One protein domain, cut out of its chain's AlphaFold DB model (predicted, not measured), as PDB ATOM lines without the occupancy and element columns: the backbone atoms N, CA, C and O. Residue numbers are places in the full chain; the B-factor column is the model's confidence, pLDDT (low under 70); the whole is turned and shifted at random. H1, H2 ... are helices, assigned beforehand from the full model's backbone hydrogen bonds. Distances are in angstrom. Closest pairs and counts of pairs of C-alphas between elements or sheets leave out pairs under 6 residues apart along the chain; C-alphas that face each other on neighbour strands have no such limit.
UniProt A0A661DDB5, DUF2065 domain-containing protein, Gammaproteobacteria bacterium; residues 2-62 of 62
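Overview. This is residues 2 to 62 of the 62 residues of the protein "DUF2065 domain-containing protein" of Gammaproteobacteria bacterium (UniProt A0A661DDB5). Three helices make an open U: the long H3 and H1 are its arms, and the shorter H2 joins them at one end. The printed part has 61 residues, of which 56 are in three named helices, in the order H1, H2, H3 along the chain, with no named strand; the class is all helix. The whole is loose, with a radius of gyration of the C-alphas of 14.6 A and spans of 38 by 29 by 17 A.

Arrangement. H3, residues 39 to 61, and H2, residues 24 to 35, are close but not clearly touching, at a steep tilt of 63 degrees, opposite ways; their closest C-alphas, of Leu 42 and Ala 34, are 7.4 A apart. H2 and H1, residues 2 to 22, touch only at the corner, about perpendicular at 74 degrees; their closest C-alphas, of Phe 27 and Pro 20, are 5.5 A apart. H1 and H3 are apart. Every O i to N i+4 pair is within hydrogen-bond range in H2 and H3, and 15 of 17 in H1.

Along the chain. H3 is 32.8 A long and ends at C-alpha 61 (-22.887, 8.260, 288.897). H1, 30.6 A, begins at C-alpha 2 (-7.090, 12.528, 290.535). H2 is 16.5 A long.

Size, cuts and confidence. The farthest C-alphas, of Lys 25 and His 62, are 39.1 A apart. The printed part has no cut, and both links are tight. Residue 62 is under pLDDT 70.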
ATOM      1  N   TRP A   2      -7.983  11.735 291.411       87.81
ATOM      2  CA  TRP A   2      -7.090  12.528 290.535       87.81
ATOM      3  C   TRP A   2      -6.878  11.912 289.143       87.81
ATOM      4  O   TRP A   2      -6.934  12.623 288.144       87.81
ATOM      5  N   ASN A   3      -6.733  10.586 289.059       91.94
ATOM      6  CA  ASN A   3      -6.610   9.892 287.774       91.94
ATOM      7  C   ASN A   3      -7.878  10.011 286.914       91.94
ATOM      8  O   ASN A   3      -7.765  10.167 285.706       91.94
ATOM      9  N   GLU A   4      -9.077   9.991 287.508       89.25
ATOM     10  CA  GLU A   4     -10.332  10.165 286.758       89.25
ATOM     11  C   GLU A   4     -10.417  11.559 286.127       89.25
ATOM     12  O   GLU A   4     -10.832  11.682 284.979       89.25
ATOM     13  N   ILE A   5      -9.975  12.598 286.845       90.88
ATOM     14  CA  ILE A   5      -9.934  13.973 286.326       90.88
ATOM     15  C   ILE A   5      -8.935  14.080 285.170       90.88
ATOM     16  O   ILE A   5      -9.257  14.672 284.143       90.88
ATOM     17  N   LEU A   6      -7.748  13.478 285.303       95.38
ATOM     18  CA  LEU A   6      -6.746  13.460 284.231       95.38
ATOM     19  C   LEU A   6      -7.250  12.721 282.986       95.38
ATOM     20  O   LEU A   6      -7.063  13.207 281.874       95.38
ATOM     21  N   ILE A   7      -7.928  11.584 283.162       95.44
ATOM     22  CA  ILE A   7      -8.527  10.828 282.055       95.44
ATOM     23  C   ILE A   7      -9.656  11.632 281.401       95.44
ATOM     24  O   ILE A   7      -9.697  11.732 280.178       95.44
ATOM     25  N   ALA A   8     -10.542  12.249 282.188       92.56
ATOM     26  CA  ALA A   8     -11.610  13.099 281.664       92.56
ATOM     27  C   ALA A   8     -11.049  14.298 280.880       92.56
ATOM     28  O   ALA A   8     -11.529  14.595 279.788       92.56
ATOM     29  N   GLY A   9      -9.993  14.938 281.394       94.94
ATOM     30  CA  GLY A   9      -9.275  16.006 280.697       94.94
ATOM     31  C   GLY A   9      -8.630  15.528 279.395       94.94
ATOM     32  O   GLY A   9      -8.778  16.178 278.363       94.94
ATOM     33  N   ALA A  10      -7.984  14.359 279.399       95.75
ATOM     34  CA  ALA A  10      -7.406  13.771 278.192       95.75
ATOM     35  C   ALA A  10      -8.476  13.464 277.128       95.75
ATOM     36  O   ALA A  10      -8.282  13.776 275.955       95.75
ATOM     37  N   LEU A  11      -9.623  12.908 277.528       95.31
ATOM     38  CA  LEU A  11     -10.745  12.659 276.617       95.31
ATOM     39  C   LEU A  11     -11.339  13.960 276.068       95.31
ATOM     40  O   LEU A  11     -11.658  14.024 274.883       95.31
ATOM     41  N   MET A  12     -11.446  15.006 276.890       94.12
ATOM     42  CA  MET A  12     -11.911  16.324 276.453       94.12
ATOM     43  C   MET A  12     -10.989  16.921 275.378       94.12
ATOM     44  O   MET A  12     -11.491  17.376 274.354       94.12
ATOM     45  N   LEU A  13      -9.664  16.805 275.532       94.88
ATOM     46  CA  LEU A  13      -8.696  17.227 274.507       94.88
ATOM     47  C   LEU A  13      -8.831  16.437 273.200       94.88
ATOM     48  O   LEU A  13      -8.754  17.012 272.114       94.88
ATOM     49  N   VAL A  14      -9.053  15.121 273.285       95.94
ATOM     50  CA  VAL A  14      -9.307  14.291 272.097       95.94
ATOM     51  C   VAL A  14     -10.580  14.759 271.388       95.94
ATOM     52  O   VAL A  14     -10.563  14.946 270.172       95.94
ATOM     53  N   LEU A  15     -11.662  15.005 272.131       93.12
ATOM     54  CA  LEU A  15     -12.924  15.504 271.578       93.12
ATOM     55  C   LEU A  15     -12.777  16.896 270.947       93.12
ATOM     56  O   LEU A  15     -13.276  17.105 269.838       93.12
ATOM     57  N   GLU A  16     -12.051  17.815 271.588       91.62
ATOM     58  CA  GLU A  16     -11.755  19.131 271.010       91.62
ATOM     59  C   GLU A  16     -10.927  19.032 269.726       91.62
ATOM     60  O   GLU A  16     -11.151  19.807 268.800       91.62
ATOM     61  N   GLY A  17     -10.008  18.065 269.629       93.06
ATOM     62  CA  GLY A  17      -9.180  17.844 268.441       93.06
ATOM     63  C   GLY A  17      -9.909  17.169 267.274       93.06
ATOM     64  O   GLY A  17      -9.533  17.372 266.116       93.06
ATOM     65  N   ILE A  18     -10.969  16.397 267.531       95.81
ATOM     66  CA  ILE A  18     -11.701  15.657 266.490       95.81
ATOM     67  C   ILE A  18     -12.378  16.604 265.487       95.81
ATOM     68  O   ILE A  18     -12.222  16.435 264.279       95.81
ATOM     69  N   LEU A  19     -13.113  17.619 265.953       90.19
ATOM     70  CA  LEU A  19     -13.839  18.532 265.058       90.19
ATOM     71  C   LEU A  19     -12.923  19.320 264.092       90.19
ATOM     72  O   LEU A  19     -13.202  19.312 262.889       90.19
ATOM     73  N   PRO A  20     -11.831  19.975 264.545       91.81
ATOM     74  CA  PRO A  20     -10.939  20.717 263.660       91.81
ATOM     75  C   PRO A  20     -10.140  19.813 262.712       91.81
ATOM     76  O   PRO A  20      -9.813  20.256 261.613       91.81
ATOM     77  N   THR A  21      -9.843  18.565 263.097       95.31
ATOM     78  CA  THR A  21      -9.091  17.625 262.244       95.31
ATOM     79  C   THR A  21      -9.970  16.966 261.183       95.31
ATOM     80  O   THR A  21      -9.556  16.882 260.028       95.31
ATOM     81  N   LEU A  22     -11.192  16.551 261.535       96.12
ATOM     82  CA  LEU A  22     -12.124  15.931 260.589       96.12
ATOM     83  C   LEU A  22     -12.757  16.946 259.635       96.12
ATOM     84  O   LEU A  22     -12.911  16.663 258.447       96.12
ATOM     85  N   ASN A  23     -13.165  18.114 260.140       95.25
ATOM     86  CA  ASN A  23     -13.835  19.126 259.329       95.25
ATOM     87  C   ASN A  23     -13.459  20.555 259.763       95.25
ATOM     88  O   ASN A  23     -14.235  21.246 260.438       95.25
ATOM     89  N   PRO A  24     -12.297  21.057 259.307       93.19
ATOM     90  CA  PRO A  24     -11.829  22.394 259.661       93.19
ATOM     91  C   PRO A  24     -12.758  23.505 259.152       93.19
ATOM     92  O   PRO A  24     -12.794  24.588 259.736       93.19
ATOM     93  N   LYS A  25     -13.525  23.269 258.078       95.50
ATOM     94  CA  LYS A  25     -14.470  24.260 257.541       95.50
ATOM     95  C   LYS A  25     -15.639  24.475 258.501       95.50
ATOM     96  O   LYS A  25     -15.944  25.621 258.830       95.50
ATOM     97  N   SER A  26     -16.250  23.392 258.983       93.62
ATOM     98  CA  SER A  26     -17.331  23.475 259.971       93.62
ATOM     99  C   SER A  26     -16.850  24.077 261.289       93.62
ATOM    100  O   SER A  26     -17.547  24.919 261.850       93.62
ATOM    101  N   PHE A  27     -15.643  23.724 261.745       94.88
ATOM    102  CA  PHE A  27     -15.059  24.321 262.949       94.88
ATOM    103  C   PHE A  27     -14.893  25.845 262.814       94.88
ATOM    104  O   PHE A  27     -15.356  26.595 263.673       94.88
ATOM    105  N   LYS A  28     -14.329  26.330 261.697       94.94
ATOM    106  CA  LYS A  28     -14.210  27.776 261.430       94.94
ATOM    107  C   LYS A  28     -15.567  28.477 261.385       94.94
ATOM    108  O   LYS A  28     -15.701  29.561 261.946       94.94
ATOM    109  N   GLN A  29     -16.571  27.866 260.753       95.62
ATOM    110  CA  GLN A  29     -17.922  28.433 260.709       95.62
ATOM    111  C   GLN A  29     -18.543  28.519 262.108       95.62
ATOM    112  O   GLN A  29     -19.177  29.518 262.431       95.62
ATOM    113  N   MET A  30     -18.348  27.500 262.948       92.62
ATOM    114  CA  MET A  30     -18.839  27.499 264.326       92.62
ATOM    115  C   MET A  30     -18.189  28.615 265.152       92.62
ATOM    116  O   MET A  30     -18.897  29.337 265.848       92.62
ATOM    117  N   MET A  31     -16.872  28.806 265.022       94.31
ATOM    118  CA  MET A  31     -16.153  29.903 265.682       94.31
ATOM    119  C   MET A  31     -16.614  31.278 265.191       94.31
ATOM    120  O   MET A  31     -16.829  32.171 266.005       94.31
ATOM    121  N   PHE A  32     -16.835  31.438 263.884       95.94
ATOM    122  CA  PHE A  32     -17.386  32.675 263.325       95.94
ATOM    123  C   PHE A  32     -18.805  32.949 263.835       95.94
ATOM    124  O   PHE A  32     -19.126  34.061 264.231       95.94
ATOM    125  N   ASN A  33     -19.664  31.932 263.884       93.81
ATOM    126  CA  ASN A  33     -21.008  32.095 264.432       93.81
ATOM    127  C   ASN A  33     -20.950  32.488 265.915       93.81
ATOM    128  O   ASN A  33     -21.675  33.387 266.328       93.81
ATOM    129  N   ALA A  34     -20.058  31.867 266.693       93.25
ATOM    130  CA  ALA A  34     -19.851  32.198 268.099       93.25
ATOM    131  C   ALA A  34     -19.344  33.636 268.294       93.25
ATOM    132  O   ALA A  34     -19.799  34.309 269.215       93.25
ATOM    133  N   SER A  35     -18.470  34.145 267.414       95.00
ATOM    134  CA  SER A  35     -17.984  35.530 267.503       95.00
ATOM    135  C   SER A  35     -19.057  36.576 267.198       95.00
ATOM    136  O   SER A  35     -18.917  37.722 267.610       95.00
ATOM    137  N   GLN A  36     -20.122  36.197 266.484       95.56
ATOM    138  CA  GLN A  36     -21.257  37.078 266.193       95.56
ATOM    139  C   GLN A  36     -22.320  37.074 267.306       95.56
ATOM    140  O   GLN A  36     -23.231  37.902 267.277       95.56
ATOM    141  N   MET A  37     -22.244  36.149 268.270       94.19
ATOM    142  CA  MET A  37     -23.173  36.098 269.403       94.19
ATOM    143  C   MET A  37     -22.859  37.210 270.403       94.19
ATOM    144  O   MET A  37     -21.699  37.536 270.650       94.19
ATOM    145  N   SER A  38     -23.892  37.770 271.036       93.94
ATOM    146  CA  SER A  38     -23.665  38.712 272.133       93.94
ATOM    147  C   SER A  38     -23.067  37.991 273.344       93.94
ATOM    148  O   SER A  38     -23.342  36.811 273.583       93.94
ATOM    149  N   GLU A  39     -22.294  38.705 274.167       94.69
ATOM    150  CA  GLU A  39     -21.682  38.127 275.374       94.69
ATOM    151  C   GLU A  39     -22.711  37.450 276.288       94.69
ATOM    152  O   GLU A  39     -22.435  36.424 276.912       94.69
ATOM    153  N   GLN A  40     -23.928  37.997 276.349       95.25
ATOM    154  CA  GLN A  40     -24.996  37.437 277.163       95.25
ATOM    155  C   GLN A  40     -25.507  36.104 276.606       95.25
ATOM    156  O   GLN A  40     -25.712  35.169 277.378       95.25
ATOM    157  N   GLN A  41     -25.662  35.979 275.287       93.94
ATOM    158  CA  GLN A  41     -26.033  34.709 274.653       93.94
ATOM    159  C   GLN A  41     -24.942  33.649 274.850       93.94
ATOM    160  O   GLN A  41     -25.253  32.495 275.158       93.94
ATOM    161  N   LEU A  42     -23.670  34.038 274.734       94.56
ATOM    162  CA  LEU A  42     -22.541  33.132 274.947       94.56
ATOM    163  C   LEU A  42     -22.472  32.640 276.406       94.56
ATOM    164  O   LEU A  42     -22.253  31.458 276.663       94.56
ATOM    165  N   ARG A  43     -22.748  33.519 277.378       94.94
ATOM    166  CA  ARG A  43     -22.842  33.136 278.797       94.94
ATOM    167  C   ARG A  43     -23.990  32.171 279.061       94.94
ATOM    168  O   ARG A  43     -23.788  31.164 279.732       94.94
ATOM    169  N   TRP A  44     -25.182  32.454 278.538       97.00
ATOM    170  CA  TRP A  44     -26.348  31.595 278.757       97.00
ATOM    171  C   TRP A  44     -26.178  30.214 278.136       97.00
ATOM    172  O   TRP A  44     -26.485  29.220 278.790       97.00
ATOM    173  N   THR A  45     -25.645  30.140 276.916       94.31
ATOM    174  CA  THR A  45     -25.334  28.850 276.281       94.31
ATOM    175  C   THR A  45     -24.330  28.055 277.112       94.31
ATOM    176  O   THR A  45     -24.606  26.900 277.426       94.31
ATOM    177  N   GLY A  46     -23.251  28.688 277.585       93.31
ATOM    178  CA  GLY A  46     -22.294  28.052 278.494       93.31
ATOM    179  C   GLY A  46     -22.930  27.547 279.796       93.31
ATOM    180  O   GLY A  46     -22.695  26.406 280.191       93.31
ATOM    181  N   ILE A  47     -23.776  28.354 280.444       97.19
ATOM    182  CA  ILE A  47     -24.478  27.964 281.680       97.19
ATOM    183  C   ILE A  47     -25.385  26.755 281.436       97.19
ATOM    184  O   ILE A  47     -25.329  25.792 282.199       97.19
ATOM    185  N   ILE A  48     -26.186  26.776 280.369       96.94
ATOM    186  CA  ILE A  48     -27.085  25.668 280.025       96.94
ATOM    187  C   ILE A  48     -26.276  24.386 279.797       96.94
ATOM    188  O   ILE A  48     -26.609  23.346 280.367       96.94
ATOM    189  N   THR A  49     -25.183  24.453 279.031       95.00
ATOM    190  CA  THR A  49     -24.314  23.294 278.784       95.00
ATOM    191  C   THR A  49     -23.682  22.762 280.073       95.00
ATOM    192  O   THR A  49     -23.682  21.550 280.287       95.00
ATOM    193  N   MET A  50     -23.202  23.639 280.963       95.38
ATOM    194  CA  MET A  50     -22.648  23.231 282.262       95.38
ATOM    195  C   MET A  50     -23.690  22.531 283.141       95.38
ATOM    196  O   MET A  50     -23.391  21.491 283.727       95.38
ATOM    197  N   VAL A  51     -24.915  23.062 283.210       97.69
ATOM    198  CA  VAL A  51     -26.008  22.467 283.998       97.69
ATOM    199  C   VAL A  51     -26.388  21.093 283.450       97.69
ATOM    200  O   VAL A  51     -26.497  20.142 284.223       97.69
ATOM    201  N   ILE A  52     -26.526  20.959 282.129       97.19
ATOM    202  CA  ILE A  52     -26.807  19.666 281.487       97.19
ATOM    203  C   ILE A  52     -25.695  18.658 281.805       97.19
ATOM    204  O   ILE A  52     -25.992  17.529 282.192       97.19
ATOM    205  N   GLY A  53     -24.427  19.066 281.697       93.31
ATOM    206  CA  GLY A  53     -23.284  18.213 282.029       93.31
ATOM    207  C   GLY A  53     -23.286  17.764 283.492       93.31
ATOM    208  O   GLY A  53     -23.087  16.584 283.773       93.31
ATOM    209  N   ALA A  54     -23.577  18.674 284.425       94.62
ATOM    210  CA  ALA A  54     -23.664  18.354 285.849       94.62
ATOM    211  C   ALA A  54     -24.797  17.360 286.152       94.62
ATOM    212  O   ALA A  54     -24.585  16.399 286.893       94.62
ATOM    213  N   ILE A  55     -25.970  17.550 285.537       96.56
ATOM    214  CA  ILE A  55     -27.103  16.623 285.663       96.56
ATOM    215  C   ILE A  55     -26.733  15.252 285.091       96.56
ATOM    216  O   ILE A  55     -26.974  14.243 285.746       96.56
ATOM    217  N   ALA A  56     -26.106  15.200 283.913       94.62
ATOM    218  CA  ALA A  56     -25.677  13.944 283.304       94.62
ATOM    219  C   ALA A  56     -24.686  13.186 284.200       94.62
ATOM    220  O   ALA A  56     -24.851  11.990 284.419       94.62
ATOM    221  N   VAL A  57     -23.698  13.878 284.778       91.62
ATOM    222  CA  VAL A  57     -22.754  13.264 285.728       91.62
ATOM    223  C   VAL A  57     -23.474  12.757 286.976       91.62
ATOM    224  O   VAL A  57     -23.176  11.655 287.429       91.62
ATOM    225  N   TYR A  58     -24.420  13.523 287.525       93.94
ATOM    226  CA  TYR A  58     -25.196  13.108 288.694       93.94
ATOM    227  C   TYR A  58     -26.019  11.845 288.412       93.94
ATOM    228  O   TYR A  58     -25.958  10.903 289.192       93.94
ATOM    229  N   VAL A  59     -26.725  11.803 287.278       95.56
ATOM    230  CA  VAL A  59     -27.559  10.660 286.872       95.56
ATOM    231  C   VAL A  59     -26.727   9.425 286.531       95.56
ATOM    232  O   VAL A  59     -27.149   8.324 286.832       95.56
ATOM    233  N   LEU A  60     -25.559   9.573 285.899       91.88
ATOM    234  CA  LEU A  60     -24.722   8.426 285.517       91.88
ATOM    235  C   LEU A  60     -23.908   7.854 286.683       91.88
ATOM    236  O   LEU A  60     -23.468   6.708 286.626       91.88
ATOM    237  N   LYS A  61     -23.645   8.667 287.709       83.56
ATOM    238  CA  LYS A  61     -22.887   8.260 288.897       83.56
ATOM    239  C   LYS A  61     -23.780   7.675 290.001       83.56
ATOM    240  O   LYS A  61     -23.237   7.151 290.975       83.56
ATOM    241  N   HIS A  62     -25.102   7.785 289.876       67.88
ATOM    242  CA  HIS A  62     -26.092   7.269 290.823       67.88
ATOM    243  C   HIS A  62     -26.880   6.119 290.200       67.88
ATOM    244  O   HIS A  62     -27.064   5.104 290.904       67.88
TER     245      HIS A  62